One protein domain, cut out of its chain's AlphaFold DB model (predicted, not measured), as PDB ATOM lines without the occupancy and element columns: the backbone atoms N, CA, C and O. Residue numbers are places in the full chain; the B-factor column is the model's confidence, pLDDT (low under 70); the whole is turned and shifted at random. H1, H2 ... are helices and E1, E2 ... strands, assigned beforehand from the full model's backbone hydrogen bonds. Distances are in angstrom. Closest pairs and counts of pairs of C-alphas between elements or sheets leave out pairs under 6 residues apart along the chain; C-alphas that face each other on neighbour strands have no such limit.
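AT A GLANCE: This is residues 11 to 112 of the 120 residues of an uncharacterized protein of Microcoleus sp. PCC 7113 (UniProt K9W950). Picture one long helix, H1, running through the middle, with small parts set round it: a small three-stranded sheet and the short helical hairpin of H2 and H3 on one side, and H4 and H5 towards the other end of the model. H4 packs beside residues 19 to 26 of H1, H5 is near H1, and no named helix is on the sheet. The printed part has 102 residues, with five named helices and three named strands in the order H1 H2 H3 E1 E2 E3 H4 H5. The sheet runs E1 E3 E2 and is mixed, and the class is mixed, helices and strands. The whole is compact, with a radius of gyration of the C-alphas of 13.2 A, and the C-alphas span 38 by 27 by 22 A.

IN THESE COORDINATES: Find C-alpha 11 at (125.277, 96.062, 153.157); from there H1, residues 11 to 27, runs 24.3 A to C-alpha 27 at (129.332, 100.199, 176.780). Next come two short helices, H2 at residues 35 to 40, 8.7 A long, and H3 at residues 46 to 51, 8.8 A long. Look then for the strands: E1, residues 53 to 57, is 13.1 A long; E2, residues 63 to 65, is 6.4 A; E3, residues 70 to 74, is 13.1 A. After them H4, residues 84 to 91, covers 10.4 A. The last named element is H5, residues 105 to 110, 8.6 A long, ending at C-alpha 110 at (121.760, 107.839, 164.085).

HOW THE PARTS SIT: Start at H1, whose centre is the nearest of the elements to the mean of the C-alphas, at 4.8 A. With residues 19 to 26 alone it touches H4, at a shallow tilt of 30 degrees, opposite ways; the closest C-alphas are those of Gln 19 and Ile 91, 4.9 A apart. H1 and H2 are close but not clearly touching, about perpendicular at 87 degrees, with the closest C-alphas, Leu 17 and Leu 38, 7.8 A apart. Move on to H2 and H3, a helical hairpin: they touch, opposite ways at a shallow tilt of 20 degrees, and their closest C-alphas are those of Lys 35 and Ala 49, 5.9 A apart. In the sheet, inner strand E3 is parallel to edge strand E1 at 20 degrees; N 55 and O 71 are 2.8 A apart, within hydrogen-bond range, and N 73 and O 55 are 2.9 A apart. E2, the other edge strand, forms a hairpin with E3, antiparallel at 179 degrees, with N 65 and O 70 within hydrogen-bond range at 2.8 A. H2 is only just not on the sheet, with 4 pairs of C-alphas within 10 A; H1 is not on it either, with 2 pairs. H5 is near H1, with 6 pairs of C-alphas within 10 A, and is only just apart from H4, the closest C-alphas being 8.1 A apart. In H1, H2, H3, H4 and H5 every O i to N i+4 pair is within hydrogen-bond range.

THE WHOLE: The two C-alphas farthest apart, those of Ala 67 and Gln 85, are 39.8 A from each other, while the first and last printed, Leu 11 and Arg 112, are 11.9 A apart. The printed part has no cut. The link from H4 to H5, residues 92 to 104, is long; its C-alphas lie 10 to 16 A from the mean of all C-alphas. In the B-factor column, mean pLDDT of the printed part is 85.0, and the model's confidence is under 70 at residues 11 to 12 and at residue 61.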
ATOM      1  N   LEU A  11     126.247  96.197 152.070       58.19
ATOM      2  CA  LEU A  11     125.277  96.062 153.157       58.19
ATOM      3  C   LEU A  11     125.782  95.296 154.398       58.19
ATOM      4  O   LEU A  11     125.448  95.698 155.509       58.19
ATOM      5  N   SER A  12     126.581  94.233 154.253       59.34
ATOM      6  CA  SER A  12     127.057  93.436 155.407       59.34
ATOM      7  C   SER A  12     128.139  94.166 156.232       59.34
ATOM      8  O   SER A  12     127.937  94.350 157.434       59.34
ATOM      9  N   PRO A  13     129.209  94.720 155.623       72.25
ATOM     10  CA  PRO A  13     130.174  95.571 156.319       72.25
ATOM     11  C   PRO A  13     129.525  96.792 156.985       72.25
ATOM     12  O   PRO A  13     129.918  97.187 158.080       72.25
ATOM     13  N   THR A  14     128.479  97.353 156.365       77.56
ATOM     14  CA  THR A  14     127.682  98.442 156.954       77.56
ATOM     15  C   THR A  14     126.995  98.013 158.235       77.56
ATOM     16  O   THR A  14     127.058  98.719 159.243       77.56
ATOM     17  N   LYS A  15     126.325  96.859 158.199       85.38
ATOM     18  CA  LYS A  15     125.630  96.329 159.364       85.38
ATOM     19  C   LYS A  15     126.619  96.096 160.497       85.38
ATOM     20  O   LYS A  15     126.406  96.619 161.587       85.38
ATOM     21  N   LYS A  16     127.739  95.438 160.208       88.38
ATOM     22  CA  LYS A  16     128.783  95.191 161.200       88.38
ATOM     23  C   LYS A  16     129.311  96.482 161.826       88.38
ATOM     24  O   LYS A  16     129.364  96.592 163.047       88.38
ATOM     25  N   LEU A  17     129.610  97.500 161.015       88.12
ATOM     26  CA  LEU A  17     130.034  98.802 161.533       88.12
ATOM     27  C   LEU A  17     128.967  99.448 162.425       88.12
ATOM     28  O   LEU A  17     129.273  99.961 163.496       88.12
ATOM     29  N   SER A  18     127.701  99.392 162.014       88.56
ATOM     30  CA  SER A  18     126.603  99.954 162.802       88.56
ATOM     31  C   SER A  18     126.394  99.226 164.136       88.56
ATOM     32  O   SER A  18     126.018  99.852 165.123       88.56
ATOM     33  N   GLN A  19     126.659  97.917 164.182       91.25
ATOM     34  CA  GLN A  19     126.605  97.116 165.405       91.25
ATOM     35  C   GLN A  19     127.767  97.456 166.337       91.25
ATOM     36  O   GLN A  19     127.550  97.576 167.537       91.25
ATOM     37  N   LEU A  20     128.965  97.713 165.799       91.62
ATOM     38  CA  LEU A  20     130.102  98.201 166.589       91.62
ATOM     39  C   LEU A  20     129.819  99.567 167.222       91.62
ATOM     40  O   LEU A  20     130.115  99.765 168.397       91.62
ATOM     41  N   ILE A  21     129.205 100.489 166.476       90.44
ATOM     42  CA  ILE A  21     128.795 101.800 167.007       90.44
ATOM     43  C   ILE A  21     127.720 101.630 168.093       90.44
ATOM     44  O   ILE A  21     127.801 102.232 169.161       90.44
ATOM     45  N   ALA A  22     126.723 100.771 167.862       91.69
ATOM     46  CA  ALA A  22     125.704 100.486 168.870       91.69
ATOM     47  C   ALA A  22     126.302  99.870 170.145       91.69
ATOM     48  O   ALA A  22     125.929 100.262 171.251       91.69
ATOM     49  N   GLN A  23     127.264  98.955 169.997       93.25
ATOM     50  CA  GLN A  23     127.991  98.351 171.109       93.25
ATOM     51  C   GLN A  23     128.782  99.395 171.896       93.25
ATOM     52  O   GLN A  23     128.778  99.361 173.126       93.25
ATOM     53  N   SER A  24     129.428 100.348 171.218       92.44
ATOM     54  CA  SER A  24     130.191 101.398 171.890       92.44
ATOM     55  C   SER A  24     129.282 102.323 172.707       92.44
ATOM     56  O   SER A  24     129.587 102.627 173.860       92.44
ATOM     57  N   TRP A  25     128.108 102.690 172.173       92.44
ATOM     58  CA  TRP A  25     127.091 103.438 172.924       92.44
ATOM     59  C   TRP A  25     126.552 102.672 174.134       92.44
ATOM     60  O   TRP A  25     126.301 103.284 175.174       92.44
ATOM     61  N   LEU A  26     126.356 101.357 174.004       93.62
ATOM     62  CA  LEU A  26     125.887 100.509 175.098       93.62
ATOM     63  C   LEU A  26     126.938 100.400 176.212       93.62
ATOM     64  O   LEU A  26     126.598 100.475 177.390       93.62
ATOM     65  N   ASN A  27     128.214 100.294 175.839       92.69
ATOM     66  CA  ASN A  27     129.332 100.199 176.780       92.69
ATOM     67  C   ASN A  27     129.721 101.554 177.399       92.69
ATOM     68  O   ASN A  27     130.451 101.586 178.387       92.69
ATOM     69  N   GLY A  28     129.254 102.672 176.829       88.75
ATOM     70  CA  GLY A  28     129.679 104.017 177.223       88.75
ATOM     71  C   GLY A  28     131.114 104.349 176.798       88.75
ATOM     72  O   GLY A  28     131.743 105.225 177.391       88.75
ATOM     73  N   GLU A  29     131.635 103.653 175.787       86.88
ATOM     74  CA  GLU A  29     132.988 103.834 175.265       86.88
ATOM     75  C   GLU A  29     132.939 104.597 173.939       86.88
ATOM     76  O   GLU A  29     132.142 104.292 173.050       86.88
ATOM     77  N   ALA A  30     133.800 105.604 173.788       77.00
ATOM     78  CA  ALA A  30     133.928 106.311 172.523       77.00
ATOM     79  C   ALA A  30     134.618 105.402 171.496       77.00
ATOM     80  O   ALA A  30     135.789 105.051 171.653       77.00
ATOM     81  N   LEU A  31     133.907 105.042 170.427       85.44
ATOM     82  CA  LEU A  31     134.502 104.357 169.287       85.44
ATOM     83  C   LEU A  31     135.206 105.386 168.405       85.44
ATOM     84  O   LEU A  31     134.572 106.296 167.882       85.44
ATOM     85  N   THR A  32     136.511 105.235 168.203       85.69
ATOM     86  CA  THR A  32     137.215 105.979 167.152       85.69
ATOM     87  C   THR A  32     137.232 105.112 165.904       85.69
ATOM     88  O   THR A  32     137.909 104.089 165.872       85.69
ATOM     89  N   ILE A  33     136.459 105.490 164.883       83.88
ATOM     90  CA  ILE A  33     136.489 104.778 163.604       83.88
ATOM     91  C   ILE A  33     137.720 105.234 162.825       83.88
ATOM     92  O   ILE A  33     137.789 106.369 162.357       83.88
ATOM     93  N   ASP A  34     138.679 104.334 162.668       86.62
ATOM     94  CA  ASP A  34     139.856 104.524 161.832       86.62
ATOM     95  C   ASP A  34     140.058 103.333 160.885       86.62
ATOM     96  O   ASP A  34     139.277 102.379 160.856       86.62
ATOM     97  N   LYS A  35     141.112 103.391 160.066       87.75
ATOM     98  CA  LYS A  35     141.438 102.306 159.132       87.75
ATOM     99  C   LYS A  35     141.653 100.975 159.851       87.75
ATOM    100  O   LYS A  35     141.225  99.945 159.336       87.75
ATOM    101  N   GLN A  36     142.298 100.996 161.016       89.50
ATOM    102  CA  GLN A  36     142.659  99.782 161.732       89.50
ATOM    103  C   GLN A  36     141.410  99.077 162.253       89.50
ATOM    104  O   GLN A  36     141.245  97.888 162.005       89.50
ATOM    105  N   ILE A  37     140.471  99.812 162.856       89.25
ATOM    106  CA  ILE A  37     139.240  99.222 163.389       89.25
ATOM    107  C   ILE A  37     138.389  98.583 162.288       89.25
ATOM    108  O   ILE A  37     137.758  97.550 162.507       89.25
ATOM    109  N   LEU A  38     138.382  99.177 161.091       88.19
ATOM    110  CA  LEU A  38     137.644  98.656 159.943       88.19
ATOM    111  C   LEU A  38     138.279  97.367 159.404       88.19
ATOM    112  O   LEU A  38     137.553  96.458 159.001       88.19
ATOM    113  N   VAL A  39     139.609  97.260 159.434       89.00
ATOM    114  CA  VAL A  39     140.335  96.043 159.039       89.00
ATOM    115  C   VAL A  39     140.197  94.945 160.090       89.00
ATOM    116  O   VAL A  39     139.833  93.818 159.749       89.00
ATOM    117  N   ASP A  40     140.405  95.277 161.365       90.19
ATOM    118  CA  ASP A  40     140.327  94.342 162.495       90.19
ATOM    119  C   ASP A  40     138.945  93.693 162.600       90.19
ATOM    120  O   ASP A  40     138.812  92.525 162.960       90.19
ATOM    121  N   ASN A  41     137.904  94.440 162.228       87.44
ATOM    122  CA  ASN A  41     136.535  93.946 162.203       87.44
ATOM    123  C   ASN A  41     136.114  93.374 160.844       87.44
ATOM    124  O   ASN A  41     134.942  93.047 160.670       87.44
ATOM    125  N   HIS A  42     137.023  93.205 159.882       86.81
ATOM    126  CA  HIS A  42     136.719  92.677 158.545       86.81
ATOM    127  C   HIS A  42     135.618  93.458 157.806       86.81
ATOM    128  O   HIS A  42     134.856  92.890 157.024       86.81
ATOM    129  N   ILE A  43     135.509  94.759 158.078       85.25
ATOM    130  CA  ILE A  43     134.641  95.680 157.336       85.25
ATOM    131  C   ILE A  43     135.325  96.053 156.022       85.25
ATOM    132  O   ILE A  43     134.665  96.126 154.989       85.25
ATOM    133  N   LEU A  44     136.647  96.231 156.065       85.56
ATOM    134  CA  LEU A  44     137.516  96.379 154.903       85.56
ATOM    135  C   LEU A  44     138.624  95.328 154.949       85.56
ATOM    136  O   LEU A  44     139.098  94.945 156.016       85.56
ATOM    137  N   SER A  45     139.074  94.882 153.785       86.56
ATOM    138  CA  SER A  45     140.365  94.213 153.643       86.56
ATOM    139  C   SER A  45     141.511  95.218 153.790       86.56
ATOM    140  O   SER A  45     141.341  96.414 153.547       86.56
ATOM    141  N   GLU A  46     142.712  94.729 154.116       87.75
ATOM    142  CA  GLU A  46     143.928  95.559 154.174       87.75
ATOM    143  C   GLU A  46     144.132  96.361 152.878       87.75
ATOM    144  O   GLU A  46     144.385  97.562 152.912       87.75
ATOM    145  N   LYS A  47     143.912  95.722 151.720       87.19
ATOM    146  CA  LYS A  47     144.050  96.363 150.403       87.19
ATOM    147  C   LYS A  47     143.041  97.491 150.190       87.19
ATOM    148  O   LYS A  47     143.393  98.529 149.641       87.19
ATOM    149  N   GLU A  48     141.786  97.299 150.590       84.00
ATOM    150  CA  GLU A  48     140.771  98.353 150.495       84.00
ATOM    151  C   GLU A  48     141.096  99.503 151.453       84.00
ATOM    152  O   GLU A  48     141.029 100.667 151.064       84.00
ATOM    153  N   ALA A  49     141.515  99.196 152.682       86.38
ATOM    154  CA  ALA A  49     141.887 100.210 153.663       86.38
ATOM    155  C   ALA A  49     143.101 101.050 153.223       86.38
ATOM    156  O   ALA A  49     143.174 102.241 153.535       86.38
ATOM    157  N   GLU A  50     144.040 100.468 152.474       88.44
ATOM    158  CA  GLU A  50     145.150 101.199 151.853       88.44
ATOM    159  C   GLU A  50     144.682 102.137 150.735       88.44
ATOM    160  O   GLU A  50     145.136 103.279 150.667       88.44
ATOM    161  N   LEU A  51     143.764 101.669 149.884       87.25
ATOM    162  CA  LEU A  51     143.283 102.412 148.717       87.25
ATOM    163  C   LEU A  51     142.384 103.587 149.093       87.25
ATOM    164  O   LEU A  51     142.501 104.659 148.503       87.25
ATOM    165  N   PHE A  52     141.482 103.390 150.053       86.19
ATOM    166  CA  PHE A  52     140.482 104.393 150.376       86.19
ATOM    167  C   PHE A  52     140.993 105.447 151.368       86.19
ATOM    168  O   PHE A  52     141.623 105.160 152.394       86.19
ATOM    169  N   ASN A  53     140.665 106.703 151.080       89.06
ATOM    170  CA  ASN A  53     140.718 107.800 152.026       89.06
ATOM    171  C   ASN A  53     139.446 107.777 152.881       89.06
ATOM    172  O   ASN A  53     138.348 107.974 152.361       89.06
ATOM    173  N   ILE A  54     139.599 107.516 154.177       86.00
ATOM    174  CA  ILE A  54     138.477 107.331 155.100       86.00
ATOM    175  C   ILE A  54     138.276 108.604 155.910       86.00
ATOM    176  O   ILE A  54     139.198 109.082 156.570       86.00
ATOM    177  N   GLN A  55     137.062 109.133 155.865       86.81
ATOM    178  CA  GLN A  55     136.632 110.311 156.600       86.81
ATOM    179  C   GLN A  55     135.487 109.941 157.531       86.81
ATOM    180  O   GLN A  55     134.575 109.208 157.151       86.81
ATOM    181  N   ILE A  56     135.531 110.484 158.742       82.75
ATOM    182  CA  ILE A  56     134.463 110.356 159.726       82.75
ATOM    183  C   ILE A  56     133.819 111.723 159.903       82.75
ATOM    184  O   ILE A  56     134.521 112.715 160.102       82.75
ATOM    185  N   GLN A  57     132.494 111.777 159.824       81.38
ATOM    186  CA  GLN A  57     131.721 112.998 160.014       81.38
ATOM    187  C   GLN A  57     130.594 112.752 161.023       81.38
ATOM    188  O   GLN A  57     130.002 111.678 161.068       81.38
ATOM    189  N   GLU A  58     130.278 113.760 161.833       73.19
ATOM    190  CA  GLU A  58     129.183 113.682 162.816       73.19
ATOM    191  C   GLU A  58     127.805 113.925 162.182       73.19
ATOM    192  O   GLU A  58     126.771 113.578 162.748       73.19
ATOM    193  N   SER A  59     127.777 114.552 161.004       71.94
ATOM    194  CA  SER A  59     126.555 114.880 160.273       71.94
ATOM    195  C   SER A  59     126.803 114.871 158.766       71.94
ATOM    196  O   SER A  59     127.939 115.013 158.319       71.94
ATOM    197  N   GLY A  60     125.735 114.702 157.984       74.25
ATOM    198  CA  GLY A  60     125.793 114.607 156.523       74.25
ATOM    199  C   GLY A  60     125.274 113.266 156.011       74.25
ATOM    200  O   GLY A  60     124.485 112.601 156.681       74.25
ATOM    201  N   CYS A  61     125.717 112.875 154.818       68.94
ATOM    202  CA  CYS A  61     125.408 111.575 154.225       68.94
ATOM    203  C   CYS A  61     126.700 110.769 154.099       68.94
ATOM    204  O   CYS A  61     127.679 111.267 153.541       68.94
ATOM    205  N   GLY A  62     126.702 109.529 154.592       76.25
ATOM    206  CA  GLY A  62     127.808 108.617 154.323       76.25
ATOM    207  C   GLY A  62     127.806 108.186 152.856       76.25
ATOM    208  O   GLY A  62     126.739 107.966 152.273       76.25
ATOM    209  N   TYR A  63     128.987 108.081 152.245       78.75
ATOM    210  CA  TYR A  63     129.139 107.716 150.832       78.75
ATOM    211  C   TYR A  63     130.444 106.967 150.544       78.75
ATOM    212  O   TYR A  63     131.481 107.241 151.147       78.75
ATOM    213  N   ILE A  64     130.403 106.068 149.558       80.00
ATOM    214  CA  ILE A  64     131.593 105.454 148.958       80.00
ATOM    215  C   ILE A  64     131.729 106.010 147.547       80.00
ATOM    216  O   ILE A  64     130.864 105.782 146.703       80.00
ATOM    217  N   ASN A  65     132.822 106.712 147.276       82.25
ATOM    218  CA  ASN A  65     133.192 107.134 145.937       82.25
ATOM    219  C   ASN A  65     134.361 106.277 145.443       82.25
ATOM    220  O   ASN A  65     135.520 106.519 145.768       82.25
ATOM    221  N   ALA A  66     134.053 105.266 144.632       80.06
ATOM    222  CA  ALA A  66     135.061 104.370 144.069       80.06
ATOM    223  C   ALA A  66     135.937 105.030 142.986       80.06
ATOM    224  O   ALA A  66     137.007 104.513 142.683       80.06
ATOM    225  N   ALA A  67     135.512 106.158 142.399       82.38
ATOM    226  CA  ALA A  67     136.302 106.875 141.397       82.38
ATOM    227  C   ALA A  67     137.395 107.739 142.041       82.38
ATOM    228  O   ALA A  67     138.493 107.851 141.497       82.38
ATOM    229  N   THR A  68     137.100 108.338 143.200       85.56
ATOM    230  CA  THR A  68     138.063 109.134 143.980       85.56
ATOM    231  C   THR A  68     138.717 108.349 145.115       85.56
ATOM    232  O   THR A  68     139.607 108.876 145.774       85.56
ATOM    233  N   PHE A  69     138.315 107.090 145.320       86.44
ATOM    234  CA  PHE A  69     138.707 106.256 146.457       86.44
ATOM    235  C   PHE A  69     138.449 106.947 147.800       86.44
ATOM    236  O   PHE A  69     139.287 106.936 148.693       86.44
ATOM    237  N   GLU A  70     137.270 107.537 147.969       87.06
ATOM    238  CA  GLU A  70     136.866 108.177 149.222       87.06
ATOM    239  C   GLU A  70     135.741 107.388 149.889       87.06
ATOM    240  O   GLU A  70     134.790 106.961 149.235       87.06
ATOM    241  N   MET A  71     135.844 107.205 151.202       85.50
ATOM    242  CA  MET A  71     134.760 106.714 152.045       85.50
ATOM    243  C   MET A  71     134.480 107.726 153.140       85.50
ATOM    244  O   MET A  71     135.374 108.080 153.902       85.50
ATOM    245  N   CYS A  72     133.231 108.160 153.241       84.38
ATOM    246  CA  CYS A  72     132.753 108.963 154.352       84.38
ATOM    247  C   CYS A  72     131.771 108.143 155.180       84.38
ATOM    248  O   CYS A  72     130.745 107.705 154.659       84.38
ATOM    249  N   PHE A  73     132.069 107.972 156.464       82.44
ATOM    250  CA  PHE A  73     131.147 107.404 157.434       82.44
ATOM    251  C   PHE A  73     130.520 108.528 158.247       82.44
ATOM    252  O   PHE A  73     131.232 109.352 158.825       82.44
ATOM    253  N   VAL A  74     129.190 108.535 158.312       76.88
ATOM    254  CA  VAL A  74     128.437 109.483 159.134       76.88
ATOM    255  C   VAL A  74     127.784 108.740 160.286       76.88
ATOM    256  O   VAL A  74     126.965 107.850 160.058       76.88
ATOM    257  N   TYR A  75     128.137 109.101 161.518       80.19
ATOM    258  CA  TYR A  75     127.447 108.617 162.711       80.19
ATOM    259  C   TYR A  75     127.551 109.625 163.855       80.19
ATOM    260  O   TYR A  75     128.508 110.394 163.951       80.19
ATOM    261  N   ALA A  76     126.553 109.608 164.737       75.81
ATOM    262  CA  ALA A  76     126.559 110.442 165.931       75.81
ATOM    263  C   ALA A  76     127.537 109.872 166.972       75.81
ATOM    264  O   ALA A  76     127.402 108.724 167.389       75.81
ATOM    265  N   GLN A  77     128.506 110.664 167.440       75.75
ATOM    266  CA  GLN A  77     129.324 110.236 168.584       75.75
ATOM    267  C   GLN A  77     128.480 110.123 169.859       75.75
ATOM    268  O   GLN A  77     128.705 109.244 170.689       75.75
ATOM    269  N   GLU A  78     127.466 110.977 169.988       84.19
ATOM    270  CA  GLU A  78     126.517 110.923 171.090       84.19
ATOM    271  C   GLU A  78     125.472 109.828 170.879       84.19
ATOM    272  O   GLU A  78     124.894 109.668 169.800       84.19
ATOM    273  N   ARG A  79     125.197 109.094 171.959       87.94
ATOM    274  CA  ARG A  79     124.177 108.052 171.974       87.94
ATOM    275  C   ARG A  79     122.789 108.670 171.719       87.94
ATOM    276  O   ARG A  79     122.387 109.572 172.458       87.94
ATOM    277  N   PRO A  80     122.015 108.166 170.741       87.94
ATOM    278  CA  PRO A  80     120.651 108.634 170.514       87.94
ATOM    279  C   PRO A  80     119.717 108.241 171.676       87.94
ATOM    280  O   PRO A  80     120.049 107.345 172.454       87.94
ATOM    281  N   PRO A  81     118.520 108.850 171.798       91.06
ATOM    282  CA  PRO A  81     117.541 108.508 172.836       91.06
ATOM    283  C   PRO A  81     116.847 107.165 172.533       91.06
ATOM    284  O   PRO A  81     115.653 107.108 172.251       91.06
ATOM    285  N   VAL A  82     117.627 106.086 172.562       90.62
ATOM    286  CA  VAL A  82     117.228 104.687 172.372       90.62
ATOM    287  C   VAL A  82     117.536 103.897 173.639       90.62
ATOM    288  O   VAL A  82     118.486 104.199 174.371       90.62
ATOM    289  N   THR A  83     116.735 102.878 173.910       94.38
ATOM    290  CA  THR A  83     116.896 102.014 175.083       94.38
ATOM    291  C   THR A  83     118.075 101.054 174.922       94.38
ATOM    292  O   THR A  83     118.486 100.734 173.807       94.38
ATOM    293  N   ASP A  84     118.618 100.563 176.042       95.19
ATOM    294  CA  ASP A  84     119.652  99.515 176.023       95.19
ATOM    295  C   ASP A  84     119.151  98.246 175.324       95.19
ATOM    296  O   ASP A  84     119.901  97.606 174.597       95.19
ATOM    297  N   GLN A  85     117.866  97.917 175.500       94.81
ATOM    298  CA  GLN A  85     117.240  96.774 174.842       94.81
ATOM    299  C   GLN A  85     117.282  96.912 173.315       94.81
ATOM    300  O   GLN A  85     117.663  95.969 172.635       94.81
ATOM    301  N   GLU A  86     116.939  98.080 172.770       92.69
ATOM    302  CA  GLU A  86     116.960  98.309 171.318       92.69
ATOM    303  C   GLU A  86     118.380  98.258 170.739       92.69
ATOM    304  O   GLU A  86     118.576  97.777 169.622       92.69
ATOM    305  N   LEU A  87     119.380  98.733 171.494       93.31
ATOM    306  CA  LEU A  87     120.788  98.586 171.117       93.31
ATOM    307  C   LEU A  87     121.199  97.115 171.112       93.31
ATOM    308  O   LEU A  87     121.781  96.653 170.134       93.31
ATOM    309  N   GLN A  88     120.856  96.378 172.170       95.94
ATOM    310  CA  GLN A  88     121.183  94.961 172.304       95.94
ATOM    311  C   GLN A  88     120.522  94.123 171.204       95.94
ATOM    312  O   GLN A  88     121.187  93.311 170.570       95.94
ATOM    313  N   GLU A  89     119.249  94.376 170.895       93.62
ATOM    314  CA  GLU A  89     118.538  93.724 169.788       93.62
ATOM    315  C   GLU A  89     119.227  93.967 168.436       93.62
ATOM    316  O   GLU A  89     119.262  93.075 167.584       93.62
ATOM    317  N   TRP A  90     119.796  95.159 168.227       93.38
ATOM    318  CA  TRP A  90     120.552  95.452 167.014       93.38
ATOM    319  C   TRP A  90     121.895  94.717 166.971       93.38
ATOM    320  O   TRP A  90     122.219  94.091 165.954       93.38
ATOM    321  N   ILE A  91     122.644  94.763 168.073       93.62
ATOM    322  CA  ILE A  91     123.937  94.089 168.250       93.62
ATOM    323  C   ILE A  91     123.794  92.581 168.022       93.62
ATOM    324  O   ILE A  91     124.535  92.014 167.226       93.62
ATOM    325  N   ASP A  92     122.786  91.955 168.629       93.62
ATOM    326  CA  ASP A  92     122.560  90.507 168.554       93.62
ATOM    327  C   ASP A  92     121.957  90.052 167.216       93.62
ATOM    328  O   ASP A  92     121.836  88.852 166.949       93.62
ATOM    329  N   SER A  93     121.553  90.988 166.350       90.12
ATOM    330  CA  SER A  93     120.991  90.630 165.051       90.12
ATOM    331  C   SER A  93     122.068  90.010 164.138       90.12
ATOM    332  O   SER A  93     123.207  90.475 164.120       90.12
ATOM    333  N   PRO A  94     121.760  88.977 163.328       88.62
ATOM    334  CA  PRO A  94     122.812  88.278 162.595       88.62
ATOM    335  C   PRO A  94     123.488  89.191 161.563       88.62
ATOM    336  O   PRO A  94     122.822  89.746 160.686       88.62
ATOM    337  N   GLU A  95     124.814  89.324 161.643       80.31
ATOM    338  CA  GLU A  95     125.612  90.276 160.841       80.31
ATOM    339  C   GLU A  95     125.435  90.085 159.324       80.31
ATOM    340  O   GLU A  95     125.477  91.041 158.559       80.31
ATOM    341  N   ASN A  96     125.198  88.843 158.886       82.38
ATOM    342  CA  ASN A  96     125.081  88.452 157.478       82.38
ATOM    343  C   ASN A  96     123.639  88.146 157.046       82.38
ATOM    344  O   ASN A  96     123.425  87.419 156.073       82.38
ATOM    345  N   SER A  97     122.642  88.689 157.751       79.88
ATOM    346  CA  SER A  97     121.236  88.559 157.370       79.88
ATOM    347  C   SER A  97     120.465  89.872 157.514       79.88
ATOM    348  O   SER A  97     120.814  90.721 158.340       79.88
ATOM    349  N   PRO A  98     119.351  90.032 156.771       81.06
ATOM    350  CA  PRO A  98     118.407  91.099 157.058       81.06
ATOM    351  C   PRO A  98     117.864  91.000 158.503       81.06
ATOM    352  O   PRO A  98     117.823  89.900 159.064       81.06
ATOM    353  N   PRO A  99     117.415  92.127 159.089       83.44
ATOM    354  CA  PRO A  99     117.454  93.465 158.498       83.44
ATOM    355  C   PRO A  99     118.884  94.050 158.490       83.44
ATOM    356  O   PRO A  99     119.651  93.846 159.427       83.44
ATOM    357  N   TRP A 100     119.250  94.743 157.400       81.62
ATOM    358  CA  TRP A 100     120.575  95.375 157.204       81.62
ATOM    359  C   TRP A 100     120.691  96.762 157.846       81.62
ATOM    360  O   TRP A 100     121.763  97.356 157.863       81.62
ATOM    361  N   VAL A 101     119.576  97.265 158.373       82.12
ATOM    362  CA  VAL A 101     119.447  98.516 159.122       82.12
ATOM    363  C   VAL A 101     118.541  98.271 160.335       82.12
ATOM    364  O   VAL A 101     117.700  97.367 160.274       82.12
ATOM    365  N   PRO A 102     118.661  99.061 161.413       84.69
ATOM    366  CA  PRO A 102     117.755  98.969 162.549       84.69
ATOM    367  C   PRO A 102     116.291  99.177 162.165       84.69
ATOM    368  O   PRO A 102     115.976 100.011 161.318       84.69
ATOM    369  N   LEU A 103     115.386  98.471 162.848       84.88
ATOM    370  CA  LEU A 103     113.943  98.705 162.718       84.88
ATOM    371  C   LEU A 103     113.488  99.958 163.476       84.88
ATOM    372  O   LEU A 103     112.489 100.572 163.105       84.88
ATOM    373  N   ASN A 104     114.214 100.347 164.528       88.31
ATOM    374  CA  ASN A 104     113.948 101.576 165.265       88.31
ATOM    375  C   ASN A 104     114.360 102.802 164.409       88.31
ATOM    376  O   ASN A 104     115.537 102.917 164.059       88.31
ATOM    377  N   PRO A 105     113.449 103.750 164.105       87.00
ATOM    378  CA  PRO A 105     113.750 104.906 163.250       87.00
ATOM    379  C   PRO A 105     114.787 105.883 163.822       87.00
ATOM    380  O   PRO A 105     115.526 106.518 163.066       87.00
ATOM    381  N   THR A 106     114.855 106.019 165.148       86.44
ATOM    382  CA  THR A 106     115.847 106.852 165.840       86.44
ATOM    383  C   THR A 106     117.233 106.235 165.691       86.44
ATOM    384  O   THR A 106     118.174 106.927 165.300       86.44
ATOM    385  N   LEU A 107     117.347 104.922 165.915       85.56
ATOM    386  CA  LEU A 107     118.592 104.182 165.733       85.56
ATOM    387  C   LEU A 107     119.025 104.185 164.261       85.56
ATOM    388  O   LEU A 107     120.188 104.423 163.957       85.56
ATOM    389  N   GLN A 108     118.075 104.012 163.340       84.81
ATOM    390  CA  GLN A 108     118.316 104.086 161.900       84.81
ATOM    391  C   GLN A 108     118.841 105.465 161.482       84.81
ATOM    392  O   GLN A 108     119.754 105.549 160.666       84.81
ATOM    393  N   SER A 109     118.274 106.540 162.032       79.50
ATOM    394  CA  SER A 109     118.709 107.912 161.746       79.50
ATOM    395  C   SER A 109     120.115 108.191 162.280       79.50
ATOM    396  O   SER A 109     120.904 108.829 161.590       79.50
ATOM    397  N   ALA A 110     120.442 107.682 163.471       79.56
ATOM    398  CA  ALA A 110     121.760 107.839 164.085       79.56
ATOM    399  C   ALA A 110     122.857 106.992 163.412       79.56
ATOM    400  O   ALA A 110     124.022 107.384 163.414       79.56
ATOM    401  N   LEU A 111     122.482 105.850 162.824       78.25
ATOM    402  CA  LEU A 111     123.366 104.904 162.135       78.25
ATOM    403  C   LEU A 111     123.245 104.991 160.600       78.25
ATOM    404  O   LEU A 111     123.456 103.984 159.920       78.25
ATOM    405  N   ARG A 112     122.892 106.157 160.028       71.44
ATOM    406  CA  ARG A 112     122.850 106.394 158.565       71.44
ATOM    407  C   ARG A 112     124.254 106.368 157.950       71.44
ATOM    408  O   ARG A 112     124.780 107.375 157.485       71.44
TER     409      ARG A 112